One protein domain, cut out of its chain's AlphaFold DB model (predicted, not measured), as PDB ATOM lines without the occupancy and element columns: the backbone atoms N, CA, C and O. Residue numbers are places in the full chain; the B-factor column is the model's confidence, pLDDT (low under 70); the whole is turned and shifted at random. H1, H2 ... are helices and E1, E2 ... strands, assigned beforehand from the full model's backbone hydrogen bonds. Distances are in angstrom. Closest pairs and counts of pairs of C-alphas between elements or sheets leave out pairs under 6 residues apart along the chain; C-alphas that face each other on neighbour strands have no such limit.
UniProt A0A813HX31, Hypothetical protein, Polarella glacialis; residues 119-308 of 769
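AT A GLANCE: This is residues 119 to 308 of the 769 residues of the protein "Hypothetical protein" of Polarella glacialis (UniProt A0A813HX31). Little regular structure: a body mostly of loops, with a small sheet of E1 and E3 at one end, the long helix H6 along one side and the loops of residues 158 to 209 toward the other end. The 190 printed residues include E1 H1 H2 H3 E2 H4 E3 H5 H6 in that order, class mixed, with 72 residues in named elements. It is compact, radius of gyration of the C-alphas 16.5 A, spanning 47 by 38 by 33 A.

IN THESE COORDINATES: E1, residues 119 to 124, begins at C-alpha (-2.788, 12.476, -19.679); E3 is 247 to 253. H6, 276 to 299, measures 34.6 A and ends at C-alpha (2.540, 26.243, -8.298). H4 is 227 to 236, H1 133 to 139, H2 142 to 147, H3 153 to 157, E2 210 to 212, H5 268 to 271.

HOW THE PARTS SIT: E1 and E3 are parallel; N 123 and O 251 are 2.9 A apart. H1 and H4 only just touch, with 3 pairs of C-alphas within 8 A, closest Leu 134 and Tyr 235. Every O i to N i+4 pair is within hydrogen-bond range in H3 and H6; H2 has 0 of 2, but 2 of 3 O i to N i+3.

THE WHOLE: The printed part has no cut; H3 to E2 is a long link. Residues 187 to 199 have pLDDT under 70.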
ATOM      1  N   VAL A 119      -3.369  12.153 -18.373       95.88
ATOM      2  CA  VAL A 119      -2.788  12.476 -19.679       95.88
ATOM      3  C   VAL A 119      -1.954  13.744 -19.601       95.88
ATOM      4  O   VAL A 119      -2.306  14.701 -18.903       95.88
ATOM      5  N   TRP A 120      -0.821  13.735 -20.291       95.19
ATOM      6  CA  TRP A 120      -0.032  14.922 -20.581       95.19
ATOM      7  C   TRP A 120      -0.204  15.268 -22.052       95.19
ATOM      8  O   TRP A 120      -0.444  14.397 -22.891       95.19
ATOM      9  N   VAL A 121      -0.208  16.566 -22.331       93.38
ATOM     10  CA  VAL A 121      -0.540  17.091 -23.653       93.38
ATOM     11  C   VAL A 121       0.593  17.946 -24.186       93.38
ATOM     12  O   VAL A 121       1.145  18.777 -23.462       93.38
ATOM     13  N   TYR A 122       0.877  17.780 -25.473       91.50
ATOM     14  CA  TYR A 122       1.798  18.631 -26.210       91.50
ATOM     15  C   TYR A 122       1.374  20.105 -26.178       91.50
ATOM     16  O   TYR A 122       0.205  20.456 -26.422       91.50
ATOM     17  N   ARG A 123       2.346  20.973 -25.913       91.88
ATOM     18  CA  ARG A 123       2.274  22.430 -26.023       91.88
ATOM     19  C   ARG A 123       3.594  22.947 -26.575       91.88
ATOM     20  O   ARG A 123       4.635  22.355 -26.334       91.88
ATOM     21  N   ASN A 124       3.566  24.074 -27.273       90.44
ATOM     22  CA  ASN A 124       4.783  24.674 -27.808       90.44
ATOM     23  C   ASN A 124       4.934  26.116 -27.312       90.44
ATOM     24  O   ASN A 124       3.969  26.881 -27.316       90.44
ATOM     25  N   GLY A 125       6.137  26.463 -26.843       88.56
ATOM     26  CA  GLY A 125       6.468  27.809 -26.356       88.56
ATOM     27  C   GLY A 125       7.050  28.742 -27.412       88.56
ATOM     28  O   GLY A 125       7.297  29.909 -27.118       88.56
ATOM     29  N   ILE A 126       7.282  28.227 -28.614       92.06
ATOM     30  CA  ILE A 126       7.911  28.908 -29.743       92.06
ATOM     31  C   ILE A 126       6.939  28.935 -30.915       92.06
ATOM     32  O   ILE A 126       6.567  30.010 -31.379       92.06
ATOM     33  N   LYS A 127       6.490  27.761 -31.355       93.00
ATOM     34  CA  LYS A 127       5.611  27.586 -32.504       93.00
ATOM     35  C   LYS A 127       4.158  27.926 -32.137       93.00
ATOM     36  O   LYS A 127       3.547  27.329 -31.252       93.00
ATOM     37  N   ALA A 128       3.592  28.895 -32.845       94.75
ATOM     38  CA  ALA A 128       2.200  29.313 -32.794       94.75
ATOM     39  C   ALA A 128       1.390  28.563 -33.863       94.75
ATOM     40  O   ALA A 128       1.199  29.024 -34.982       94.75
ATOM     41  N   LEU A 129       0.892  27.386 -33.499       91.69
ATOM     42  CA  LEU A 129       0.273  26.450 -34.433       91.69
ATOM     43  C   LEU A 129      -1.180  26.836 -34.801       91.69
ATOM     44  O   LEU A 129      -2.071  26.674 -33.965       91.69
ATOM     45  N   PRO A 130      -1.493  27.271 -36.039       92.06
ATOM     46  CA  PRO A 130      -2.825  27.768 -36.426       92.06
ATOM     47  C   PRO A 130      -3.885  26.657 -36.563       92.06
ATOM     48  O   PRO A 130      -5.071  26.915 -36.776       92.06
ATOM     49  N   TRP A 131      -3.491  25.395 -36.419       89.25
ATOM     50  CA  TRP A 131      -4.425  24.281 -36.273       89.25
ATOM     51  C   TRP A 131      -4.913  24.083 -34.830       89.25
ATOM     52  O   TRP A 131      -5.875  23.344 -34.629       89.25
ATOM     53  N   TYR A 132      -4.328  24.765 -33.838       93.00
ATOM     54  CA  TYR A 132      -4.927  24.927 -32.511       93.00
ATOM     55  C   TYR A 132      -5.910  26.092 -32.580       93.00
ATOM     56  O   TYR A 132      -5.508  27.216 -32.886       93.00
ATOM     57  N   THR A 133      -7.194  25.858 -32.303       93.56
ATOM     58  CA  THR A 133      -8.231  26.892 -32.445       93.56
ATOM     59  C   THR A 133      -7.911  28.132 -31.615       93.56
ATOM     60  O   THR A 133      -8.043  29.248 -32.125       93.56
ATOM     61  N   LEU A 134      -7.429  27.965 -30.377       94.94
ATOM     62  CA  LEU A 134      -7.032  29.098 -29.536       94.94
ATOM     63  C   LEU A 134      -5.957  29.958 -30.210       94.94
ATOM     64  O   LEU A 134      -6.089  31.178 -30.258       94.94
ATOM     65  N   VAL A 135      -4.934  29.335 -30.792       95.94
ATOM     66  CA  VAL A 135      -3.850  30.043 -31.483       95.94
ATOM     67  C   VAL A 135      -4.344  30.675 -32.782       95.94
ATOM     68  O   VAL A 135      -4.069  31.850 -33.030       95.94
ATOM     69  N   ARG A 136      -5.138  29.943 -33.577       95.06
ATOM     70  CA  ARG A 136      -5.718  30.423 -34.838       95.06
ATOM     71  C   ARG A 136      -6.426  31.752 -34.656       95.06
ATOM     72  O   ARG A 136      -6.142  32.687 -35.391       95.06
ATOM     73  N   THR A 137      -7.294  31.849 -33.645       95.38
ATOM     74  CA  THR A 137      -8.062  33.078 -33.385       95.38
ATOM     75  C   THR A 137      -7.179  34.298 -33.128       95.38
ATOM     76  O   THR A 137      -7.609  35.415 -33.399       95.38
ATOM     77  N   LYS A 138      -5.949  34.099 -32.635       96.94
ATOM     78  CA  LYS A 138      -4.973  35.171 -32.420       96.94
ATOM     79  C   LYS A 138      -4.160  35.453 -33.679       96.94
ATOM     80  O   LYS A 138      -4.025  36.610 -34.047       96.94
ATOM     81  N   VAL A 139      -3.665  34.425 -34.370       96.25
ATOM     82  CA  VAL A 139      -2.864  34.596 -35.600       96.25
ATOM     83  C   VAL A 139      -3.676  35.263 -36.718       96.25
ATOM     84  O   VAL A 139      -3.145  36.099 -37.445       96.25
ATOM     85  N   THR A 140      -4.968  34.943 -36.847       94.69
ATOM     86  CA  THR A 140      -5.834  35.516 -37.895       94.69
ATOM     87  C   THR A 140      -6.328  36.931 -37.586       94.69
ATOM     88  O   THR A 140      -6.866  37.585 -38.476       94.69
ATOM     89  N   ASP A 141      -6.202  37.405 -36.343       96.06
ATOM     90  CA  ASP A 141      -6.657  38.737 -35.936       96.06
ATOM     91  C   ASP A 141      -5.490  39.745 -35.995       96.06
ATOM     92  O   ASP A 141      -4.551  39.665 -35.193       96.06
ATOM     93  N   PRO A 142      -5.542  40.749 -36.895       95.00
ATOM     94  CA  PRO A 142      -4.480  41.740 -37.043       95.00
ATOM     95  C   PRO A 142      -4.130  42.502 -35.756       95.00
ATOM     96  O   PRO A 142      -2.993  42.965 -35.620       95.00
ATOM     97  N   ALA A 143      -5.063  42.627 -34.802       96.88
ATOM     98  CA  ALA A 143      -4.813  43.278 -33.516       96.88
ATOM     99  C   ALA A 143      -3.729  42.560 -32.692       96.88
ATOM    100  O   ALA A 143      -3.010  43.207 -31.927       96.88
ATOM    101  N   TYR A 144      -3.577  41.248 -32.887       97.81
ATOM    102  CA  TYR A 144      -2.621  40.399 -32.177       97.81
ATOM    103  C   TYR A 144      -1.314  40.177 -32.948       97.81
ATOM    104  O   TYR A 144      -0.418  39.526 -32.425       97.81
ATOM    105  N   SER A 145      -1.142  40.763 -34.139       96.38
ATOM    106  CA  SER A 145       0.073  40.617 -34.967       96.38
ATOM    107  C   SER A 145       1.393  40.853 -34.214       96.38
ATOM    108  O   SER A 145       2.386  40.196 -34.497       96.38
ATOM    109  N   LYS A 146       1.400  41.738 -33.206       96.62
ATOM    110  CA  LYS A 146       2.574  42.036 -32.361       96.62
ATOM    111  C   LYS A 146       2.997  40.902 -31.424       96.62
ATOM    112  O   LYS A 146       4.049  41.008 -30.808       96.62
ATOM    113  N   TRP A 147       2.165  39.881 -31.245       97.94
ATOM    114  CA  TRP A 147       2.503  38.694 -30.457       97.94
ATOM    115  C   TRP A 147       3.318  37.673 -31.251       97.94
ATOM    116  O   TRP A 147       3.793  36.701 -30.666       97.94
ATOM    117  N   PHE A 148       3.478  37.878 -32.559       98.31
ATOM    118  CA  PHE A 148       4.089  36.926 -33.474       98.31
ATOM    119  C   PHE A 148       5.281  37.541 -34.204       98.31
ATOM    120  O   PHE A 148       5.364  38.759 -34.379       98.31
ATOM    121  N   MET A 149       6.196  36.690 -34.655       97.81
ATOM    122  CA  MET A 149       7.354  37.124 -35.432       97.81
ATOM    123  C   MET A 149       6.940  37.516 -36.858       97.81
ATOM    124  O   MET A 149       6.264  36.733 -37.528       97.81
ATOM    125  N   PRO A 150       7.333  38.699 -37.363       97.50
ATOM    126  CA  PRO A 150       7.133  39.069 -38.759       97.50
ATOM    127  C   PRO A 150       8.263  38.544 -39.653       97.50
ATOM    128  O   PRO A 150       9.392  38.357 -39.201       97.50
ATOM    129  N   PHE A 151       7.985  38.399 -40.949       97.75
ATOM    130  CA  PHE A 151       9.047  38.407 -41.956       97.75
ATOM    131  C   PHE A 151       9.798  39.750 -41.934       97.75
ATOM    132  O   PHE A 151       9.282  40.777 -41.481       97.75
ATOM    133  N   SER A 152      11.018  39.772 -42.466       97.44
ATOM    134  CA  SER A 152      11.792  41.003 -42.592       97.44
ATOM    135  C   SER A 152      11.061  42.030 -43.473       97.44
ATOM    136  O   SER A 152      10.328  41.657 -44.396       97.44
ATOM    137  N   PRO A 153      11.290  43.344 -43.283       96.69
ATOM    138  CA  PRO A 153      10.687  44.366 -44.140       96.69
ATOM    139  C   PRO A 153      10.982  44.176 -45.635       96.69
ATOM    140  O   PRO A 153      10.153  44.527 -46.469       96.69
ATOM    141  N   ALA A 154      12.148  43.615 -45.978       95.88
ATOM    142  CA  ALA A 154      12.522  43.318 -47.358       95.88
ATOM    143  C   ALA A 154      11.660  42.195 -47.955       95.88
ATOM    144  O   ALA A 154      11.178  42.331 -49.079       95.88
ATOM    145  N   VAL A 155      11.417  41.132 -47.183       96.69
ATOM    146  CA  VAL A 155      10.524  40.031 -47.568       96.69
ATOM    147  C   VAL A 155       9.070  40.498 -47.642       96.69
ATOM    148  O   VAL A 155       8.374  40.181 -48.598       96.69
ATOM    149  N   ILE A 156       8.607  41.319 -46.699       95.56
ATOM    150  CA  ILE A 156       7.244  41.878 -46.745       95.56
ATOM    151  C   ILE A 156       7.065  42.795 -47.966       95.56
ATOM    152  O   ILE A 156       6.014  42.801 -48.599       95.56
ATOM    153  N   ALA A 157       8.083  43.575 -48.334       95.00
ATOM    154  CA  ALA A 157       8.019  44.420 -49.526       95.00
ATOM    155  C   ALA A 157       8.023  43.605 -50.834       95.00
ATOM    156  O   ALA A 157       7.488  44.062 -51.845       95.00
ATOM    157  N   ASN A 158       8.627  42.415 -50.823       93.81
ATOM    158  CA  ASN A 158       8.689  41.505 -51.958       93.81
ATOM    159  C   ASN A 158       8.537  40.055 -51.483       93.81
ATOM    160  O   ASN A 158       9.525  39.389 -51.182       93.81
ATOM    161  N   HIS A 159       7.297  39.563 -51.469       89.00
ATOM    162  CA  HIS A 159       6.933  38.243 -50.937       89.00
ATOM    163  C   HIS A 159       7.676  37.060 -51.590       89.00
ATOM    164  O   HIS A 159       7.674  35.963 -51.044       89.00
ATOM    165  N   SER A 160       8.324  37.260 -52.739       88.38
ATOM    166  CA  SER A 160       9.144  36.240 -53.406       88.38
ATOM    167  C   SER A 160      10.596  36.184 -52.910       88.38
ATOM    168  O   SER A 160      11.381  35.411 -53.450       88.38
ATOM    169  N   ALA A 161      10.989  37.043 -51.964       91.19
ATOM    170  CA  ALA A 161      12.363  37.132 -51.466       91.19
ATOM    171  C   ALA A 161      12.676  36.171 -50.304       91.19
ATOM    172  O   ALA A 161      13.844  36.049 -49.949       91.19
ATOM    173  N   ALA A 162      11.662  35.536 -49.710       91.06
ATOM    174  CA  ALA A 162      11.839  34.560 -48.636       91.06
ATOM    175  C   ALA A 162      12.325  33.206 -49.162       91.06
ATOM    176  O   ALA A 162      12.039  32.835 -50.305       91.06
ATOM    177  N   HIS A 163      13.006  32.454 -48.302       91.88
ATOM    178  CA  HIS A 163      13.385  31.073 -48.586       91.88
ATOM    179  C   HIS A 163      12.181  30.130 -48.466       91.88
ATOM    180  O   HIS A 163      12.037  29.214 -49.279       91.88
ATOM    181  N   VAL A 164      11.271  30.408 -47.525       88.31
ATOM    182  CA  VAL A 164       9.967  29.732 -47.415       88.31
ATOM    183  C   VAL A 164       8.841  30.532 -48.102       88.31
ATOM    184  O   VAL A 164       8.876  31.764 -48.110       88.31
ATOM    185  N   PRO A 165       7.820  29.885 -48.700       87.06
ATOM    186  CA  PRO A 165       6.710  30.599 -49.336       87.06
ATOM    187  C   PRO A 165       5.918  31.496 -48.365       87.06
ATOM    188  O   PRO A 165       5.321  31.008 -47.411       87.06
ATOM    189  N   VAL A 166       5.826  32.798 -48.670       91.25
ATOM    190  CA  VAL A 166       5.029  33.790 -47.902       91.25
ATOM    191  C   VAL A 166       3.516  33.669 -48.161       91.25
ATOM    192  O   VAL A 166       2.688  34.104 -47.355       91.25
ATOM    193  N   CYS A 167       3.146  33.118 -49.320       88.81
ATOM    194  CA  CYS A 167       1.763  32.923 -49.739       88.81
ATOM    195  C   CYS A 167       1.503  31.455 -50.084       88.81
ATOM    196  O   CYS A 167       2.281  30.837 -50.815       88.81
ATOM    197  N   ASP A 168       0.371  30.928 -49.623       84.12
ATOM    198  CA  ASP A 168      -0.120  29.601 -49.968       84.12
ATOM    199  C   ASP A 168      -1.025  29.675 -51.206       84.12
ATOM    200  O   ASP A 168      -2.134  30.220 -51.178       84.12
ATOM    201  N   ASN A 169      -0.527  29.109 -52.306       81.69
ATOM    202  CA  ASN A 169      -1.198  29.088 -53.605       81.69
ATOM    203  C   ASN A 169      -2.194  27.927 -53.763       81.69
ATOM    204  O   ASN A 169      -2.784  27.786 -54.833       81.69
ATOM    205  N   ASN A 170      -2.396  27.092 -52.735       78.56
ATOM    206  CA  ASN A 170      -3.437  26.056 -52.757       78.56
ATOM    207  C   ASN A 170      -4.859  26.633 -52.623       78.56
ATOM    208  O   ASN A 170      -5.835  25.910 -52.840       78.56
ATOM    209  N   TYR A 171      -4.978  27.924 -52.298       80.00
ATOM    210  CA  TYR A 171      -6.234  28.668 -52.203       80.00
ATOM    211  C   TYR A 171      -6.424  29.604 -53.398       80.00
ATOM    212  O   TYR A 171      -5.457  30.116 -53.961       80.00
ATOM    213  N   ASP A 172      -7.685  29.862 -53.748       84.62
ATOM    214  CA  ASP A 172      -8.069  30.852 -54.758       84.62
ATOM    215  C   ASP A 172      -9.043  31.887 -54.149       84.62
ATOM    216  O   ASP A 172     -10.184  31.529 -53.830       84.62
ATOM    217  N   PRO A 173      -8.618  33.153 -53.943       87.75
ATOM    218  CA  PRO A 173      -7.268  33.674 -54.192       87.75
ATOM    219  C   PRO A 173      -6.227  33.114 -53.198       87.75
ATOM    220  O   PRO A 173      -6.613  32.665 -52.113       87.75
ATOM    221  N   PRO A 174      -4.917  33.183 -53.518       87.62
ATOM    222  CA  PRO A 174      -3.859  32.769 -52.601       87.62
ATOM    223  C   PRO A 174      -3.958  33.471 -51.247       87.62
ATOM    224  O   PRO A 174      -4.215  34.676 -51.173       87.62
ATOM    225  N   GLN A 175      -3.722  32.724 -50.172       88.94
ATOM    226  CA  GLN A 175      -3.640  33.289 -48.826       88.94
ATOM    227  C   GLN A 175      -2.207  33.751 -48.563       88.94
ATOM    228  O   GLN A 175      -1.270  33.045 -48.910       88.94
ATOM    229  N   CYS A 176      -2.015  34.913 -47.941       91.12
ATOM    230  CA  CYS A 176      -0.692  35.456 -47.618       91.12
ATOM    231  C   CYS A 176      -0.673  35.977 -46.180       91.12
ATOM    232  O   CYS A 176      -1.688  36.476 -45.691       91.12
ATOM    233  N   SER A 177       0.490  35.934 -45.528       94.06
ATOM    234  CA  SER A 177       0.695  36.559 -44.220       94.06
ATOM    235  C   SER A 177       2.057  37.237 -44.137       94.06
ATOM    236  O   SER A 177       3.056  36.694 -44.596       94.06
ATOM    237  N   ASN A 178       2.102  38.412 -43.505       96.06
ATOM    238  CA  ASN A 178       3.358  39.104 -43.196       96.06
ATOM    239  C   ASN A 178       4.056  38.520 -41.956       96.06
ATOM    240  O   ASN A 178       5.184  38.904 -41.646       96.06
ATOM    241  N   LEU A 179       3.372  37.644 -41.217       97.38
ATOM    242  CA  LEU A 179       3.951  36.913 -40.098       97.38
ATOM    243  C   LEU A 179       4.785  35.754 -40.638       97.38
ATOM    244  O   LEU A 179       4.347  35.075 -41.567       97.38
ATOM    245  N   TYR A 180       5.965  35.537 -40.060       96.56
ATOM    246  CA  TYR A 180       6.828  34.421 -40.428       96.56
ATOM    247  C   TYR A 180       6.111  33.101 -40.145       96.56
ATOM    248  O   TYR A 180       5.527  32.930 -39.071       96.56
ATOM    249  N   HIS A 181       6.153  32.194 -41.115       93.19
ATOM    250  CA  HIS A 181       5.596  30.856 -41.022       93.19
ATOM    251  C   HIS A 181       6.384  29.902 -41.915       93.19
ATOM    252  O   HIS A 181       6.692  30.241 -43.056       93.19
ATOM    253  N   ASP A 182       6.694  28.721 -41.391       88.06
ATOM    254  CA  ASP A 182       7.406  27.664 -42.116       88.06
ATOM    255  C   ASP A 182       6.469  26.489 -42.411       88.06
ATOM    256  O   ASP A 182       5.580  26.176 -41.622       88.06
ATOM    257  N   GLN A 183       6.656  25.833 -43.551       77.94
ATOM    258  CA  GLN A 183       5.867  24.685 -43.976       77.94
ATOM    259  C   GLN A 183       6.614  23.346 -43.888       77.94
ATOM    260  O   GLN A 183       5.985  22.304 -44.096       77.94
ATOM    261  N   MET A 184       7.910  23.332 -43.546       72.19
ATOM    262  CA  MET A 184       8.762  22.133 -43.576       72.19
ATOM    263  C   MET A 184       8.238  20.946 -42.748       72.19
ATOM    264  O   MET A 184       8.324  19.808 -43.211       72.19
ATOM    265  N   GLN A 185       7.688  21.185 -41.553       71.19
ATOM    266  CA  GLN A 185       7.152  20.148 -40.651       71.19
ATOM    267  C   GLN A 185       5.630  20.238 -40.458       71.19
ATOM    268  O   GLN A 185       5.075  19.795 -39.450       71.19
ATOM    269  N   THR A 186       4.926  20.828 -41.418       74.38
ATOM    270  CA  THR A 186       3.488  21.080 -41.290       74.38
ATOM    271  C   THR A 186       2.709  20.318 -42.340       74.38
ATOM    272  O   THR A 186       3.241  20.054 -43.419       74.38
ATOM    273  N   PRO A 187       1.427  20.013 -42.105       69.06
ATOM    274  CA  PRO A 187       0.550  19.660 -43.204       69.06
ATOM    275  C   PRO A 187       0.520  20.829 -44.205       69.06
ATOM    276  O   PRO A 187      -0.094  21.853 -43.927       69.06
ATOM    277  N   GLY A 188       1.244  20.743 -45.327       65.00
ATOM    278  CA  GLY A 188       1.481  21.911 -46.184       65.00
ATOM    279  C   GLY A 188       2.524  21.706 -47.291       65.00
ATOM    280  O   GLY A 188       3.247  20.709 -47.333       65.00
ATOM    281  N   TYR A 189       2.557  22.640 -48.243       55.78
ATOM    282  CA  TYR A 189       3.419  22.613 -49.438       55.78
ATOM    283  C   TYR A 189       4.915  22.847 -49.101       55.78
ATOM    284  O   TYR A 189       5.190  23.651 -48.222       55.78
ATOM    285  N   PRO A 190       5.904  22.265 -49.825       49.34
ATOM    286  CA  PRO A 190       5.755  21.337 -50.942       49.34
ATOM    287  C   PRO A 190       5.585  19.878 -50.525       49.34
ATOM    288  O   PRO A 190       5.033  19.152 -51.344       49.34
ATOM    289  N   LYS A 191       6.008  19.470 -49.314       57.31
ATOM    290  CA  LYS A 191       5.605  18.250 -48.576       57.31
ATOM    291  C   LYS A 191       6.105  18.329 -47.124       57.31
ATOM    292  O   LYS A 191       7.252  17.967 -46.873       57.31
ATOM    293  N   GLY A 192       5.246  18.721 -46.191       53.84
ATOM    294  CA  GLY A 192       5.350  18.293 -44.797       53.84
ATOM    295  C   GLY A 192       4.294  17.222 -44.507       53.84
ATOM    296  O   GLY A 192       3.282  17.131 -45.197       53.84
ATOM    297  N   ASP A 193       4.617  16.352 -43.563       52.31
ATOM    298  CA  ASP A 193       4.016  15.110 -43.044       52.31
ATOM    299  C   ASP A 193       2.485  15.007 -42.794       52.31
ATOM    300  O   ASP A 193       2.051  14.204 -41.977       52.31
ATOM    301  N   GLY A 194       1.647  15.707 -43.561       56.03
ATOM    302  CA  GLY A 194       0.211  15.474 -43.742       56.03
ATOM    303  C   GLY A 194      -0.264  16.154 -45.034       56.03
ATOM    304  O   GLY A 194      -0.045  17.343 -45.235       56.03
ATOM    305  N   ILE A 195      -0.871  15.418 -45.967       59.28
ATOM    306  CA  ILE A 195      -1.178  15.961 -47.307       59.28
ATOM    307  C   ILE A 195      -2.401  16.897 -47.251       59.28
ATOM    308  O   ILE A 195      -3.522  16.444 -47.019       59.28
ATOM    309  N   CYS A 196      -2.191  18.188 -47.524       68.50
ATOM    310  CA  CYS A 196      -3.247  19.191 -47.704       68.50
ATOM    311  C   CYS A 196      -3.648  19.322 -49.181       68.50
ATOM    312  O   CYS A 196      -3.306  20.303 -49.839       68.50
ATOM    313  N   ASP A 197      -4.357  18.326 -49.719       66.25
ATOM    314  CA  ASP A 197      -4.840  18.385 -51.105       66.25
ATOM    315  C   ASP A 197      -5.833  19.551 -51.311       66.25
ATOM    316  O   ASP A 197      -6.602  19.882 -50.398       66.25
ATOM    317  N   PRO A 198      -5.877  20.167 -52.510       62.44
ATOM    318  CA  PRO A 198      -6.845  21.209 -52.848       62.44
ATOM    319  C   PRO A 198      -8.290  20.834 -52.454       62.44
ATOM    320  O   PRO A 198      -8.739  19.722 -52.749       62.44
ATOM    321  N   PRO A 199      -9.053  21.737 -51.800       63.28
ATOM    322  CA  PRO A 199      -8.809  23.179 -51.668       63.28
ATOM    323  C   PRO A 199      -7.907  23.591 -50.483       63.28
ATOM    324  O   PRO A 199      -8.004  24.725 -50.034       63.28
ATOM    325  N   GLY A 200      -7.070  22.692 -49.955       72.81
ATOM    326  CA  GLY A 200      -6.134  22.976 -48.866       72.81
ATOM    327  C   GLY A 200      -6.688  22.649 -47.475       72.81
ATOM    328  O   GLY A 200      -7.839  22.221 -47.310       72.81
ATOM    329  N   CYS A 201      -5.828  22.829 -46.473       84.19
ATOM    330  CA  CYS A 201      -6.098  22.592 -45.057       84.19
ATOM    331  C   CYS A 201      -6.788  23.786 -44.382       84.19
ATOM    332  O   CYS A 201      -6.281  24.898 -44.372       84.19
ATOM    333  N   ASP A 202      -7.929  23.574 -43.734       87.19
ATOM    334  CA  ASP A 202      -8.733  24.679 -43.199       87.19
ATOM    335  C   ASP A 202      -8.194  25.221 -41.855       87.19
ATOM    336  O   ASP A 202      -8.715  24.916 -40.782       87.19
ATOM    337  N   VAL A 203      -7.134  26.032 -41.906       86.88
ATOM    338  CA  VAL A 203      -6.582  26.784 -40.758       86.88
ATOM    339  C   VAL A 203      -7.075  28.235 -40.711       86.88
ATOM    340  O   VAL A 203      -6.490  29.081 -40.032       86.88
ATOM    341  N   GLY A 204      -8.181  28.542 -41.393       87.94
ATOM    342  CA  GLY A 204      -8.748  29.886 -41.468       87.94
ATOM    343  C   GLY A 204      -8.214  30.708 -42.644       87.94
ATOM    344  O   GLY A 204      -8.183  30.243 -43.779       87.94
ATOM    345  N   SER A 205      -7.885  31.977 -42.387       89.31
ATOM    346  CA  SER A 205      -7.583  32.983 -43.418       89.31
ATOM    347  C   SER A 205      -6.090  33.287 -43.581       89.31
ATOM    348  O   SER A 205      -5.739  34.363 -44.064       89.31
ATOM    349  N   VAL A 206      -5.219  32.398 -43.107       90.81
ATOM    350  CA  VAL A 206      -3.761  32.556 -43.137       90.81
ATOM    351  C   VAL A 206      -3.125  31.308 -43.752       90.81
ATOM    352  O   VAL A 206      -3.686  30.225 -43.581       90.81
ATOM    353  N   PRO A 207      -1.958  31.426 -44.416       89.75
ATOM    354  CA  PRO A 207      -1.202  30.272 -44.895       89.75
ATOM    355  C   PRO A 207      -1.042  29.187 -43.831       89.75
ATOM    356  O   PRO A 207      -0.826  29.493 -42.653       89.75
ATOM    357  N   VAL A 208      -1.104  27.926 -44.252       87.62
ATOM    358  CA  VAL A 208      -0.834  26.793 -43.364       87.62
ATOM    359  C   VAL A 208       0.670  26.724 -43.122       87.62
ATOM    360  O   VAL A 208       1.440  26.633 -44.075       87.62
ATOM    361  N   GLY A 209       1.081  26.806 -41.858       88.19
ATOM    362  CA  GLY A 209       2.486  26.783 -41.464       88.19
ATOM    363  C   GLY A 209       2.687  26.965 -39.958       88.19
ATOM    364  O   GLY A 209       1.756  27.293 -39.220       88.19
ATOM    365  N   GLU A 210       3.915  26.743 -39.508       90.38
ATOM    366  CA  GLU A 210       4.399  26.973 -38.152       90.38
ATOM    367  C   GLU A 210       4.743  28.448 -37.994       90.38
ATOM    368  O   GLU A 210       5.833  28.893 -38.347       90.38
ATOM    369  N   TYR A 211       3.792  29.224 -37.473       95.50
ATOM    370  CA  TYR A 211       4.064  30.596 -37.051       95.50
ATOM    371  C   TYR A 211       4.900  30.587 -35.775       95.50
ATOM    372  O   TYR A 211       4.981  29.577 -35.080       95.50
ATOM    373  N   LEU A 212       5.483  31.728 -35.416       97.00
ATOM    374  CA  LEU A 212       6.285  31.861 -34.201       97.00
ATOM    375  C   LEU A 212       5.692  32.917 -33.273       97.00
ATOM    376  O   LEU A 212       5.412  34.037 -33.704       97.00
ATOM    377  N   PHE A 213       5.542  32.585 -31.992       97.31
ATOM    378  CA  PHE A 213       5.368  33.586 -30.943       97.31
ATOM    379  C   PHE A 213       6.642  34.432 -30.833       97.31
ATOM    380  O   PHE A 213       7.750  33.900 -30.899       97.31
ATOM    381  N   ASP A 214       6.498  35.741 -30.619       96.81
ATOM    382  CA  ASP A 214       7.623  36.594 -30.233       96.81
ATOM    383  C   ASP A 214       7.752  36.586 -28.699       96.81
ATOM    384  O   ASP A 214       6.955  37.236 -28.013       96.81
ATOM    385  N   PRO A 215       8.748  35.894 -28.111       94.38
ATOM    386  CA  PRO A 215       8.903  35.856 -26.658       94.38
ATOM    387  C   PRO A 215       9.210  37.239 -26.056       94.38
ATOM    388  O   PRO A 215       8.949  37.477 -24.874       94.38
ATOM    389  N   ARG A 216       9.705  38.203 -26.849       95.50
ATOM    390  CA  ARG A 216       9.909  39.595 -26.403       95.50
ATOM    391  C   ARG A 216       8.577  40.319 -26.205       95.50
ATOM    392  O   ARG A 216       8.508  41.292 -25.453       95.50
ATOM    393  N   ALA A 217       7.508  39.828 -26.831       95.75
ATOM    394  CA  ALA A 217       6.162  40.365 -26.711       95.75
ATOM    395  C   ALA A 217       5.397  39.844 -25.480       95.75
ATOM    396  O   ALA A 217       4.224  40.179 -25.320       95.75
ATOM    397  N   GLY A 218       6.032  39.084 -24.574       93.31
ATOM    398  CA  GLY A 218       5.373  38.479 -23.407       93.31
ATOM    399  C   GLY A 218       4.484  39.438 -22.599       93.31
ATOM    400  O   GLY A 218       3.375  39.070 -22.221       93.31
ATOM    401  N   ASN A 219       4.915  40.693 -22.408       94.56
ATOM    402  CA  ASN A 219       4.173  41.727 -21.666       94.56
ATOM    403  C   ASN A 219       3.352  42.685 -22.557       94.56
ATOM    404  O   ASN A 219       2.810  43.679 -22.068       94.56
ATOM    405  N   VAL A 220       3.270  42.441 -23.868       96.44
ATOM    406  CA  VAL A 220       2.508  43.285 -24.797       96.44
ATOM    407  C   VAL A 220       1.022  42.986 -24.638       96.44
ATOM    408  O   VAL A 220       0.562  41.890 -24.952       96.44
ATOM    409  N   SER A 221       0.262  43.975 -24.163       97.06
ATOM    410  CA  SER A 221      -1.185  43.852 -23.978       97.06
ATOM    411  C   SER A 221      -1.954  44.148 -25.266       97.06
ATOM    412  O   SER A 221      -1.727  45.171 -25.914       97.06
ATOM    413  N   VAL A 222      -2.903  43.273 -25.596       97.25
ATOM    414  CA  VAL A 222      -3.905  43.458 -26.651       97.25
ATOM    415  C   VAL A 222      -5.269  43.178 -26.029       97.25
ATOM    416  O   VAL A 222      -5.462  42.154 -25.379       97.25
ATOM    417  N   ASN A 223      -6.215  44.109 -26.178       95.44
ATOM    418  CA  ASN A 223      -7.555  44.012 -25.580       95.44
ATOM    419  C   ASN A 223      -7.558  43.736 -24.057       95.44
ATOM    420  O   ASN A 223      -8.463  43.087 -23.542       95.44
ATOM    421  N   GLY A 224      -6.558  44.247 -23.326       95.88
ATOM    422  CA  GLY A 224      -6.479  44.140 -21.864       95.88
ATOM    423  C   GLY A 224      -5.847  42.852 -21.328       95.88
ATOM    424  O   GLY A 224      -5.834  42.665 -20.116       95.88
ATOM    425  N   GLN A 225      -5.296  41.999 -22.194       96.94
ATOM    426  CA  GLN A 225      -4.596  40.764 -21.826       96.94
ATOM    427  C   GLN A 225      -3.208  40.753 -22.473       96.94
ATOM    428  O   GLN A 225      -3.069  41.155 -23.627       96.94
ATOM    429  N   THR A 226      -2.173  40.359 -21.738       97.31
ATOM    430  CA  THR A 226      -0.812  40.185 -22.280       97.31
ATOM    431  C   THR A 226      -0.624  38.807 -22.915       97.31
ATOM    432  O   THR A 226      -1.362  37.871 -22.601       97.31
ATOM    433  N   LEU A 227       0.386  38.656 -23.782       96.00
ATOM    434  CA  LEU A 227       0.719  37.358 -24.381       96.00
ATOM    435  C   LEU A 227       0.982  36.294 -23.304       96.00
ATOM    436  O   LEU A 227       0.449  35.192 -23.401       96.00
ATOM    437  N   ILE A 228       1.753  36.613 -22.258       94.88
ATOM    438  CA  ILE A 228       2.078  35.645 -21.201       94.88
ATOM    439  C   ILE A 228       0.850  35.248 -20.369       94.88
ATOM    440  O   ILE A 228       0.711  34.080 -20.007       94.88
ATOM    441  N   GLU A 229      -0.064  36.185 -20.098       95.94
ATOM    442  CA  GLU A 229      -1.326  35.892 -19.409       95.94
ATOM    443  C   GLU A 229      -2.219  34.987 -20.254       95.94
ATOM    444  O   GLU A 229      -2.737  34.000 -19.741       95.94
ATOM    445  N   TRP A 230      -2.367  35.282 -21.548       97.06
ATOM    446  CA  TRP A 230      -3.120  34.433 -22.469       97.06
ATOM    447  C   TRP A 230      -2.510  33.028 -22.567       97.06
ATOM    448  O   TRP A 230      -3.208  32.020 -22.430       97.06
ATOM    449  N   TYR A 231      -1.188  32.959 -22.737       96.00
ATOM    450  CA  TYR A 231      -0.447  31.710 -22.853       96.00
ATOM    451  C   TYR A 231      -0.650  30.825 -21.614       96.00
ATOM    452  O   TYR A 231      -0.925  29.634 -21.723       96.00
ATOM    453  N   ILE A 232      -0.589  31.400 -20.413       95.69
ATOM    454  CA  ILE A 232      -0.813  30.645 -19.177       95.69
ATOM    455  C   ILE A 232      -2.298  30.314 -18.992       95.69
ATOM    456  O   ILE A 232      -2.646  29.145 -18.835       95.69
ATOM    457  N   GLU A 233      -3.178  31.311 -18.959       96.44
ATOM    458  CA  GLU A 233      -4.553  31.116 -18.486       96.44
ATOM    459  C   GLU A 233      -5.447  30.410 -19.506       96.44
ATOM    460  O   GLU A 233      -6.305  29.623 -19.110       96.44
ATOM    461  N   GLU A 234      -5.232  30.636 -20.802       96.50
ATOM    462  CA  GLU A 234      -6.057  30.044 -21.856       96.50
ATOM    463  C   GLU A 234      -5.358  28.859 -22.517       96.50
ATOM    464  O   GLU A 234      -5.908  27.759 -22.540       96.50
ATOM    465  N   TYR A 235      -4.133  29.042 -23.007       95.81
ATOM    466  CA  TYR A 235      -3.468  28.006 -23.801       95.81
ATOM    467  C   TYR A 235      -3.006  26.804 -22.955       95.81
ATOM    468  O   TYR A 235      -3.169  25.645 -23.359       95.81
ATOM    469  N   LEU A 236      -2.481  27.050 -21.749       96.12
ATOM    470  CA  LEU A 236      -2.052  25.987 -20.834       96.12
ATOM    471  C   LEU A 236      -3.144  25.556 -19.854       96.12
ATOM    472  O   LEU A 236      -3.325  24.361 -19.641       96.12
ATOM    473  N   PHE A 237      -3.864  26.495 -19.241       97.00
ATOM    474  CA  PHE A 237      -4.843  26.204 -18.182       97.00
ATOM    475  C   PHE A 237      -6.308  26.327 -18.613       97.00
ATOM    476  O   PHE A 237      -7.200  26.138 -17.784       97.00
ATOM    477  N   GLY A 238      -6.569  26.553 -19.900       96.44
ATOM    478  CA  GLY A 238      -7.915  26.518 -20.455       96.44
ATOM    479  C   GLY A 238      -8.490  25.100 -20.592       96.44
ATOM    480  O   GLY A 238      -7.866  24.109 -20.188       96.44
ATOM    481  N   PRO A 239      -9.693  24.974 -21.183       95.44
ATOM    482  CA  PRO A 239     -10.430  23.708 -21.288       95.44
ATOM    483  C   PRO A 239      -9.716  22.606 -22.082       95.44
ATOM    484  O   PRO A 239      -9.986  21.424 -21.875       95.44
ATOM    485  N   THR A 240      -8.824  22.988 -22.995       94.25
ATOM    486  CA  THR A 240      -8.036  22.081 -23.842       94.25
ATOM    487  C   THR A 240      -6.695  21.700 -23.210       94.25
ATOM    488  O   THR A 240      -5.997  20.823 -23.720       94.25
ATOM    489  N   GLY A 241      -6.324  22.359 -22.108       95.06
ATOM    490  CA  GLY A 241      -5.131  22.100 -21.307       95.06
ATOM    491  C   GLY A 241      -5.491  21.649 -19.891       95.06
ATOM    492  O   GLY A 241      -6.460  20.926 -19.677       95.06
ATOM    493  N   ALA A 242      -4.734  22.087 -18.888       95.88
ATOM    494  CA  ALA A 242      -4.892  21.666 -17.494       95.88
ATOM    495  C   ALA A 242      -6.157  22.195 -16.783       95.88
ATOM    496  O   ALA A 242      -6.358  21.874 -15.608       95.88
ATOM    497  N   GLY A 243      -7.010  22.969 -17.465       95.12
ATOM    498  CA  GLY A 243      -8.393  23.207 -17.039       95.12
ATOM    499  C   GLY A 243      -9.274  21.961 -17.199       95.12
ATOM    500  O   GLY A 243     -10.289  21.821 -16.517       95.12
ATOM    501  N   ASN A 244      -8.859  21.010 -18.041       95.50
ATOM    502  CA  ASN A 244      -9.419  19.669 -18.096       95.50
ATOM    503  C   ASN A 244      -8.897  18.823 -16.915       95.50
ATOM    504  O   ASN A 244      -7.680  18.681 -16.758       95.50
ATOM    505  N   PRO A 245      -9.771  18.197 -16.106       93.06
ATOM    506  CA  PRO A 245      -9.346  17.406 -14.948       93.06
ATOM    507  C   PRO A 245      -8.510  16.169 -15.313       93.06
ATOM    508  O   PRO A 245      -7.751  15.688 -14.476       93.06
ATOM    509  N   ASN A 246      -8.615  15.677 -16.551       94.81
ATOM    510  CA  ASN A 246      -7.867  14.517 -17.038       94.81
ATOM    511  C   ASN A 246      -6.466  14.875 -17.562       94.81
ATOM    512  O   ASN A 246      -5.671  13.973 -17.829       94.81
ATOM    513  N   ILE A 247      -6.157  16.172 -17.693       96.31
ATOM    514  CA  ILE A 247      -4.844  16.668 -18.111       96.31
ATOM    515  C   ILE A 247      -4.046  17.073 -16.865       96.31
ATOM    516  O   ILE A 247      -4.374  18.031 -16.152       96.31
ATOM    517  N   SER A 248      -2.988  16.322 -16.564       94.62
ATOM    518  CA  SER A 248      -2.178  16.503 -15.348       94.62
ATOM    519  C   SER A 248      -0.827  17.176 -15.584       94.62
ATOM    520  O   SER A 248      -0.168  17.564 -14.619       94.62
ATOM    521  N   GLY A 249      -0.413  17.316 -16.836       95.12
ATOM    522  CA  GLY A 249       0.892  17.858 -17.181       95.12
ATOM    523  C   GLY A 249       1.033  18.129 -18.667       95.12
ATOM    524  O   GLY A 249       0.059  18.045 -19.420       95.12
ATOM    525  N   PHE A 250       2.249  18.483 -19.058       94.25
ATOM    526  CA  PHE A 250       2.555  18.944 -20.404       94.25
ATOM    527  C   PHE A 250       3.884  18.385 -20.895       94.25
ATOM    528  O   PHE A 250       4.811  18.172 -20.109       94.25
ATOM    529  N   TYR A 251       3.986  18.270 -22.207       90.69
ATOM    530  CA  TYR A 251       5.248  18.172 -22.915       90.69
ATOM    531  C   TYR A 251       5.453  19.473 -23.686       90.69
ATOM    532  O   TYR A 251       4.529  19.927 -24.366       90.69
ATOM    533  N   PHE A 252       6.616  20.098 -23.504       89.19
ATOM    534  CA  PHE A 252       7.030  21.250 -24.294       89.19
ATOM    535  C   PHE A 252       8.120  20.836 -25.255       89.19
ATOM    536  O   PHE A 252       9.096  20.212 -24.846       89.19
ATOM    537  N   ASP A 253       7.966  21.247 -26.496       83.38
ATOM    538  CA  ASP A 253       8.952  21.008 -27.533       83.38
ATOM    539  C   ASP A 253       9.597  22.326 -27.975       83.38
ATOM    540  O   ASP A 253       9.085  23.415 -27.679       83.38
ATOM    541  N   ASP A 254      10.720  22.191 -28.670       86.25
ATOM    542  CA  ASP A 254      11.524  23.245 -29.269       86.25
ATOM    543  C   ASP A 254      12.276  24.196 -28.321       86.25
ATOM    544  O   ASP A 254      11.963  24.419 -27.147       86.25
ATOM    545  N   THR A 255      13.321  24.812 -28.874       87.94
ATOM    546  CA  THR A 255      14.108  25.865 -28.232       87.94
ATOM    547  C   THR A 255      14.583  26.909 -29.243       87.94
ATOM    548  O   THR A 255      14.760  26.638 -30.426       87.94
ATOM    549  N   TRP A 256      14.872  28.117 -28.763       89.62
ATOM    550  CA  TRP A 256      15.653  29.087 -29.524       89.62
ATOM    551  C   TRP A 256      17.143  28.761 -29.430       89.62
ATOM    552  O   TRP A 256      17.657  28.464 -28.346       89.62
ATOM    553  N   THR A 257      17.840  28.838 -30.560       89.12
ATOM    554  CA  THR A 257      19.288  28.636 -30.675       89.12
ATOM    555  C   THR A 257      19.956  29.858 -31.301       89.12
ATOM    556  O   THR A 257      19.297  30.757 -31.821       89.12
ATOM    557  N   THR A 258      21.290  29.884 -31.309       89.00
ATOM    558  CA  THR A 258      22.056  30.934 -31.999       89.00
ATOM    559  C   THR A 258      21.892  30.913 -33.521       89.00
ATOM    560  O   THR A 258      22.342  31.850 -34.169       89.00
ATOM    561  N   GLY A 259      21.304  29.856 -34.091       88.38
ATOM    562  CA  GLY A 259      20.962  29.766 -35.513       88.38
ATOM    563  C   GLY A 259      19.503  30.108 -35.827       88.38
ATOM    564  O   GLY A 259      19.139  30.121 -36.994       88.38
ATOM    565  N   GLY A 260      18.672  30.384 -34.815       91.31
ATOM    566  CA  GLY A 260      17.222  30.520 -34.969       91.31
ATOM    567  C   GLY A 260      16.435  29.488 -34.149       91.31
ATOM    568  O   GLY A 260      17.014  28.813 -33.287       91.31
ATOM    569  N   PRO A 261      15.113  29.397 -34.360       91.44
ATOM    570  CA  PRO A 261      14.265  28.403 -33.700       91.44
ATOM    571  C   PRO A 261      14.652  26.977 -34.133       91.44
ATOM    572  O   PRO A 261      15.076  26.766 -35.269       91.44
ATOM    573  N   SER A 262      14.553  26.001 -33.227       87.75
ATOM    574  CA  SER A 262      14.773  24.588 -33.558       87.75
ATOM    575  C   SER A 262      13.712  24.065 -34.520       87.75
ATOM    576  O   SER A 262      12.585  24.547 -34.516       87.75
ATOM    577  N   GLU A 263      14.092  23.066 -35.319       83.12
ATOM    578  CA  GLU A 263      13.174  22.328 -36.199       83.12
ATOM    579  C   GLU A 263      12.376  23.198 -37.184       83.12
ATOM    580  O   GLU A 263      11.237  22.886 -37.521       83.12
ATOM    581  N   MET A 264      13.002  24.280 -37.649       86.25
ATOM    582  CA  MET A 264      12.497  25.192 -38.677       86.25
ATOM    583  C   MET A 264      13.505  25.283 -39.832       86.25
ATOM    584  O   MET A 264      14.635  24.787 -39.724       86.25
ATOM    585  N   ASP A 265      13.117  25.943 -40.921       88.56
ATOM    586  CA  ASP A 265      13.972  26.224 -42.068       88.56
ATOM    587  C   ASP A 265      15.297  26.875 -41.637       88.56
ATOM    588  O   ASP A 265      15.351  27.762 -40.776       88.56
ATOM    589  N   GLY A 266      16.393  26.429 -42.254       89.75
ATOM    590  CA  GLY A 266      17.743  26.885 -41.915       89.75
ATOM    591  C   GLY A 266      17.969  28.386 -42.136       89.75
ATOM    592  O   GLY A 266      18.908  28.941 -41.565       89.75
ATOM    593  N   HIS A 267      17.111  29.043 -42.918       93.06
ATOM    594  CA  HIS A 267      17.125  30.473 -43.208       93.06
ATOM    595  C   HIS A 267      16.093  31.268 -42.396       93.06
ATOM    596  O   HIS A 267      15.943  32.468 -42.623       93.06
ATOM    597  N   ALA A 268      15.415  30.669 -41.408       94.12
ATOM    598  CA  ALA A 268      14.387  31.345 -40.607       94.12
ATOM    599  C   ALA A 268      14.858  32.689 -40.019       94.12
ATOM    600  O   ALA A 268      14.141  33.691 -40.061       94.12
ATOM    601  N   ALA A 269      16.088  32.742 -39.496       95.88
ATOM    602  CA  ALA A 269      16.664  33.977 -38.967       95.88
ATOM    603  C   ALA A 269      16.873  35.047 -40.056       95.88
ATOM    604  O   ALA A 269      16.627  36.225 -39.801       95.88
ATOM    605  N   GLU A 270      17.285  34.651 -41.261       95.56
ATOM    606  CA  GLU A 270      17.493  35.551 -42.403       95.56
ATOM    607  C   GLU A 270      16.159  36.088 -42.932       95.56
ATOM    608  O   GLU A 270      16.008  37.298 -43.119       95.56
ATOM    609  N   ASP A 271      15.164  35.212 -43.080       96.12
ATOM    610  CA  ASP A 271      13.820  35.555 -43.542       96.12
ATOM    611  C   ASP A 271      13.114  36.530 -42.589       96.12
ATOM    612  O   ASP A 271      12.422  37.446 -43.043       96.12
ATOM    613  N   MET A 272      13.338  36.397 -41.276       97.06
ATOM    614  CA  MET A 272      12.884  37.347 -40.249       97.06
ATOM    615  C   MET A 272      13.779  38.597 -40.124       97.06
ATOM    616  O   MET A 272      13.390  39.573 -39.482       97.06
ATOM    617  N   GLY A 273      14.963  38.608 -40.744       96.56
ATOM    618  CA  GLY A 273      15.917  39.721 -40.685       96.56
ATOM    619  C   GLY A 273      16.602  39.882 -39.324       96.56
ATOM    620  O   GLY A 273      16.915  41.004 -38.927       96.56
ATOM    621  N   LEU A 274      16.799  38.781 -38.596       97.12
ATOM    622  CA  LEU A 274      17.367  38.766 -37.252       97.12
ATOM    623  C   LEU A 274      18.894  38.820 -37.287       97.12
ATOM    624  O   LEU A 274      19.560  38.050 -37.978       97.12
ATOM    625  N   THR A 275      19.467  39.698 -36.469       96.62
ATOM    626  CA  THR A 275      20.904  39.712 -36.198       96.62
ATOM    627  C   THR A 275      21.265  38.741 -35.071       96.62
ATOM    628  O   THR A 275      20.412  38.273 -34.315       96.62
ATOM    629  N   ALA A 276      22.562  38.485 -34.879       95.75
ATOM    630  CA  ALA A 276      23.039  37.714 -33.728       95.75
ATOM    631  C   ALA A 276      22.640  38.342 -32.374       95.75
ATOM    632  O   ALA A 276      22.448  37.616 -31.400       95.75
ATOM    633  N   ALA A 277      22.502  39.672 -32.310       96.88
ATOM    634  CA  ALA A 277      22.022  40.363 -31.115       96.88
ATOM    635  C   ALA A 277      20.522  40.119 -30.894       96.88
ATOM    636  O   ALA A 277      20.126  39.781 -29.783       96.88
ATOM    637  N   ASP A 278      19.711  40.184 -31.957       97.25
ATOM    638  CA  ASP A 278      18.278  39.881 -31.870       97.25
ATOM    639  C   ASP A 278      18.032  38.438 -31.417       97.25
ATOM    640  O   ASP A 278      17.160  38.189 -30.587       97.25
ATOM    641  N   LEU A 279      18.822  37.484 -31.921       96.25
ATOM    642  CA  LEU A 279      18.750  36.084 -31.497       96.25
ATOM    643  C   LEU A 279      19.127  35.911 -30.022       96.25
ATOM    644  O   LEU A 279      18.452  35.177 -29.304       96.25
ATOM    645  N   ALA A 280      20.164  36.603 -29.542       95.56
ATOM    646  CA  ALA A 280      20.520  36.583 -28.124       95.56
ATOM    647  C   ALA A 280      19.384  37.138 -27.242       95.56
ATOM    648  O   ALA A 280      19.062  36.541 -26.211       95.56
ATOM    649  N   ASP A 281      18.740  38.223 -27.676       96.06
ATOM    650  CA  ASP A 281      17.599  38.822 -26.981       96.06
ATOM    651  C   ASP A 281      16.370  37.897 -26.987       96.06
ATOM    652  O   ASP A 281      15.711  37.740 -25.957       96.06
ATOM    653  N   LEU A 282      16.081  37.232 -28.111       95.75
ATOM    654  CA  LEU A 282      15.008  36.237 -28.227       95.75
ATOM    655  C   LEU A 282      15.243  35.037 -27.304       95.75
ATOM    656  O   LEU A 282      14.329  34.635 -26.585       95.75
ATOM    657  N   ILE A 283      16.468  34.502 -27.261       94.44
ATOM    658  CA  ILE A 283      16.842  33.408 -26.352       94.44
ATOM    659  C   ILE A 283      16.638  33.837 -24.895       94.44
ATOM    660  O   ILE A 283      16.046  33.092 -24.112       94.44
ATOM    661  N   ALA A 284      17.092  35.036 -24.521       94.00
ATOM    662  CA  ALA A 284      16.934  35.548 -23.163       94.00
ATOM    663  C   ALA A 284      15.453  35.742 -22.789       94.00
ATOM    664  O   ALA A 284      15.029  35.339 -21.701       94.00
ATOM    665  N   ALA A 285      14.652  36.308 -23.698       94.06
ATOM    666  CA  ALA A 285      13.217  36.490 -23.508       94.06
ATOM    667  C   ALA A 285      12.482  35.145 -23.386       94.06
ATOM    668  O   ALA A 285      11.670  34.965 -22.477       94.06
ATOM    669  N   PHE A 286      12.820  34.170 -24.233       92.88
ATOM    670  CA  PHE A 286      12.253  32.824 -24.180       92.88
ATOM    671  C   PHE A 286      12.598  32.119 -22.866       92.88
ATOM    672  O   PHE A 286      11.722  31.558 -22.209       92.88
ATOM    673  N   GLN A 287      13.855  32.198 -22.419       89.69
ATOM    674  CA  GLN A 287      14.269  31.614 -21.142       89.69
ATOM    675  C   GLN A 287      13.530  32.242 -19.955       89.69
ATOM    676  O   GLN A 287      13.105  31.532 -19.038       89.69
ATOM    677  N   TRP A 288      13.341  33.565 -19.982       89.75
ATOM    678  CA  TRP A 288      12.531  34.268 -18.995       89.75
ATOM    679  C   TRP A 288      11.085  33.759 -19.010       89.75
ATOM    680  O   TRP A 288      10.580  33.356 -17.961       89.75
ATOM    681  N   GLN A 289      10.445  33.685 -20.178       89.94
ATOM    682  CA  GLN A 289       9.075  33.188 -20.326       89.94
ATOM    683  C   GLN A 289       8.927  31.751 -19.806       89.94
ATOM    684  O   GLN A 289       8.068  31.491 -18.961       89.94
ATOM    685  N   GLN A 290       9.811  30.839 -20.214       87.75
ATOM    686  CA  GLN A 290       9.772  29.441 -19.780       87.75
ATOM    687  C   GLN A 290       9.958  29.294 -18.267       87.75
ATOM    688  O   GLN A 290       9.276  28.482 -17.641       87.75
ATOM    689  N   SER A 291      10.806  30.117 -17.639       86.19
ATOM    690  CA  SER A 291      10.945  30.102 -16.175       86.19
ATOM    691  C   SER A 291       9.632  30.462 -15.455       86.19
ATOM    692  O   SER A 291       9.280  29.818 -14.464       86.19
ATOM    693  N   HIS A 292       8.857  31.418 -15.985       87.56
ATOM    694  CA  HIS A 292       7.561  31.819 -15.426       87.56
ATOM    695  C   HIS A 292       6.488  30.756 -15.665       87.56
ATOM    696  O   HIS A 292       5.710  30.442 -14.758       87.56
ATOM    697  N   VAL A 293       6.471  30.173 -16.866       91.25
ATOM    698  CA  VAL A 293       5.558  29.092 -17.244       91.25
ATOM    699  C   VAL A 293       5.765  27.883 -16.335       91.25
ATOM    700  O   VAL A 293       4.827  27.454 -15.663       91.25
ATOM    701  N   TYR A 294       6.996  27.383 -16.220       89.94
ATOM    702  CA  TYR A 294       7.300  26.212 -15.396       89.94
ATOM    703  C   TYR A 294       7.036  26.457 -13.908       89.94
ATOM    704  O   TYR A 294       6.425  25.616 -13.244       89.94
ATOM    705  N   ALA A 295       7.404  27.629 -13.379       88.44
ATOM    706  CA  ALA A 295       7.084  27.988 -11.999       88.44
ATOM    707  C   ALA A 295       5.566  28.004 -11.744       88.44
ATOM    708  O   ALA A 295       5.101  27.544 -10.696       88.44
ATOM    709  N   THR A 296       4.781  28.494 -12.706       91.88
ATOM    710  CA  THR A 296       3.317  28.540 -12.602       91.88
ATOM    711  C   THR A 296       2.696  27.148 -12.673       91.88
ATOM    712  O   THR A 296       1.816  26.838 -11.869       91.88
ATOM    713  N   ILE A 297       3.186  26.289 -13.571       93.31
ATOM    714  CA  ILE A 297       2.752  24.892 -13.690       93.31
ATOM    715  C   ILE A 297       2.945  24.155 -12.360       93.31
ATOM    716  O   ILE A 297       1.988  23.583 -11.829       93.31
ATOM    717  N   LEU A 298       4.134  24.264 -11.761       91.06
ATOM    718  CA  LEU A 298       4.433  23.667 -10.456       91.06
ATOM    719  C   LEU A 298       3.548  24.237  -9.345       91.06
ATOM    720  O   LEU A 298       2.974  23.485  -8.554       91.06
ATOM    721  N   LYS A 299       3.390  25.566  -9.291       91.44
ATOM    722  CA  LYS A 299       2.540  26.243  -8.298       91.44
ATOM    723  C   LYS A 299       1.078  25.790  -8.380       91.44
ATOM    724  O   LYS A 299       0.393  25.777  -7.360       91.44
ATOM    725  N   ARG A 300       0.607  25.409  -9.570       93.12
ATOM    726  CA  ARG A 300      -0.754  24.909  -9.822       93.12
ATOM    727  C   ARG A 300      -0.889  23.386  -9.684       93.12
ATOM    728  O   ARG A 300      -1.920  22.836 -10.058       93.12
ATOM    729  N   GLY A 301       0.114  22.698  -9.132       91.88
ATOM    730  CA  GLY A 301       0.030  21.256  -8.872       91.88
ATOM    731  C   GLY A 301       0.147  20.389 -10.123       91.88
ATOM    732  O   GLY A 301      -0.356  19.268 -10.129       91.88
ATOM    733  N   LYS A 302       0.765  20.909 -11.185       93.38
ATOM    734  CA  LYS A 302       1.002  20.208 -12.452       93.38
ATOM    735  C   LYS A 302       2.511  20.016 -12.660       93.38
ATOM    736  O   LYS A 302       3.316  20.532 -11.884       93.38
ATOM    737  N   PHE A 303       2.896  19.260 -13.684       93.50
ATOM    738  CA  PHE A 303       4.305  18.994 -13.999       93.50
ATOM    739  C   PHE A 303       4.546  18.944 -15.510       93.50
ATOM    740  O   PHE A 303       3.585  18.887 -16.281       93.50
ATOM    741  N   THR A 304       5.811  18.987 -15.933       90.50
ATOM    742  CA  THR A 304       6.181  18.884 -17.349       90.50
ATOM    743  C   THR A 304       7.316  17.898 -17.571       90.50
ATOM    744  O   THR A 304       8.177  17.723 -16.706       90.50
ATOM    745  N   TRP A 305       7.339  17.274 -18.749       89.00
ATOM    746  CA  TRP A 305       8.369  16.300 -19.122       89.00
ATOM    747  C   TRP A 305       9.777  16.896 -19.077       89.00
ATOM    748  O   TRP A 305      10.696  16.301 -18.518       89.00
ATOM    749  N   ASN A 306       9.923  18.127 -19.565       85.81
ATOM    750  CA  ASN A 306      11.196  18.847 -19.653       85.81
ATOM    751  C   ASN A 306      11.846  19.126 -18.286       85.81
ATOM    752  O   ASN A 306      12.994  19.560 -18.228       85.81
ATOM    753  N   GLN A 307      11.118  18.921 -17.182       85.62
ATOM    754  CA  GLN A 307      11.633  19.075 -15.821       85.62
ATOM    755  C   GLN A 307      12.102  17.763 -15.183       85.62
ATOM    756  O   GLN A 307      12.548  17.788 -14.029       85.62
ATOM    757  N   PHE A 308      12.023  16.629 -15.890       88.31
ATOM    758  CA  PHE A 308      12.620  15.390 -15.406       88.31
ATOM    759  C   PHE A 308      14.149  15.443 -15.410       88.31
ATOM    760  O   PHE A 308      14.805  16.136 -16.179       88.31
TER     761      PHE A 308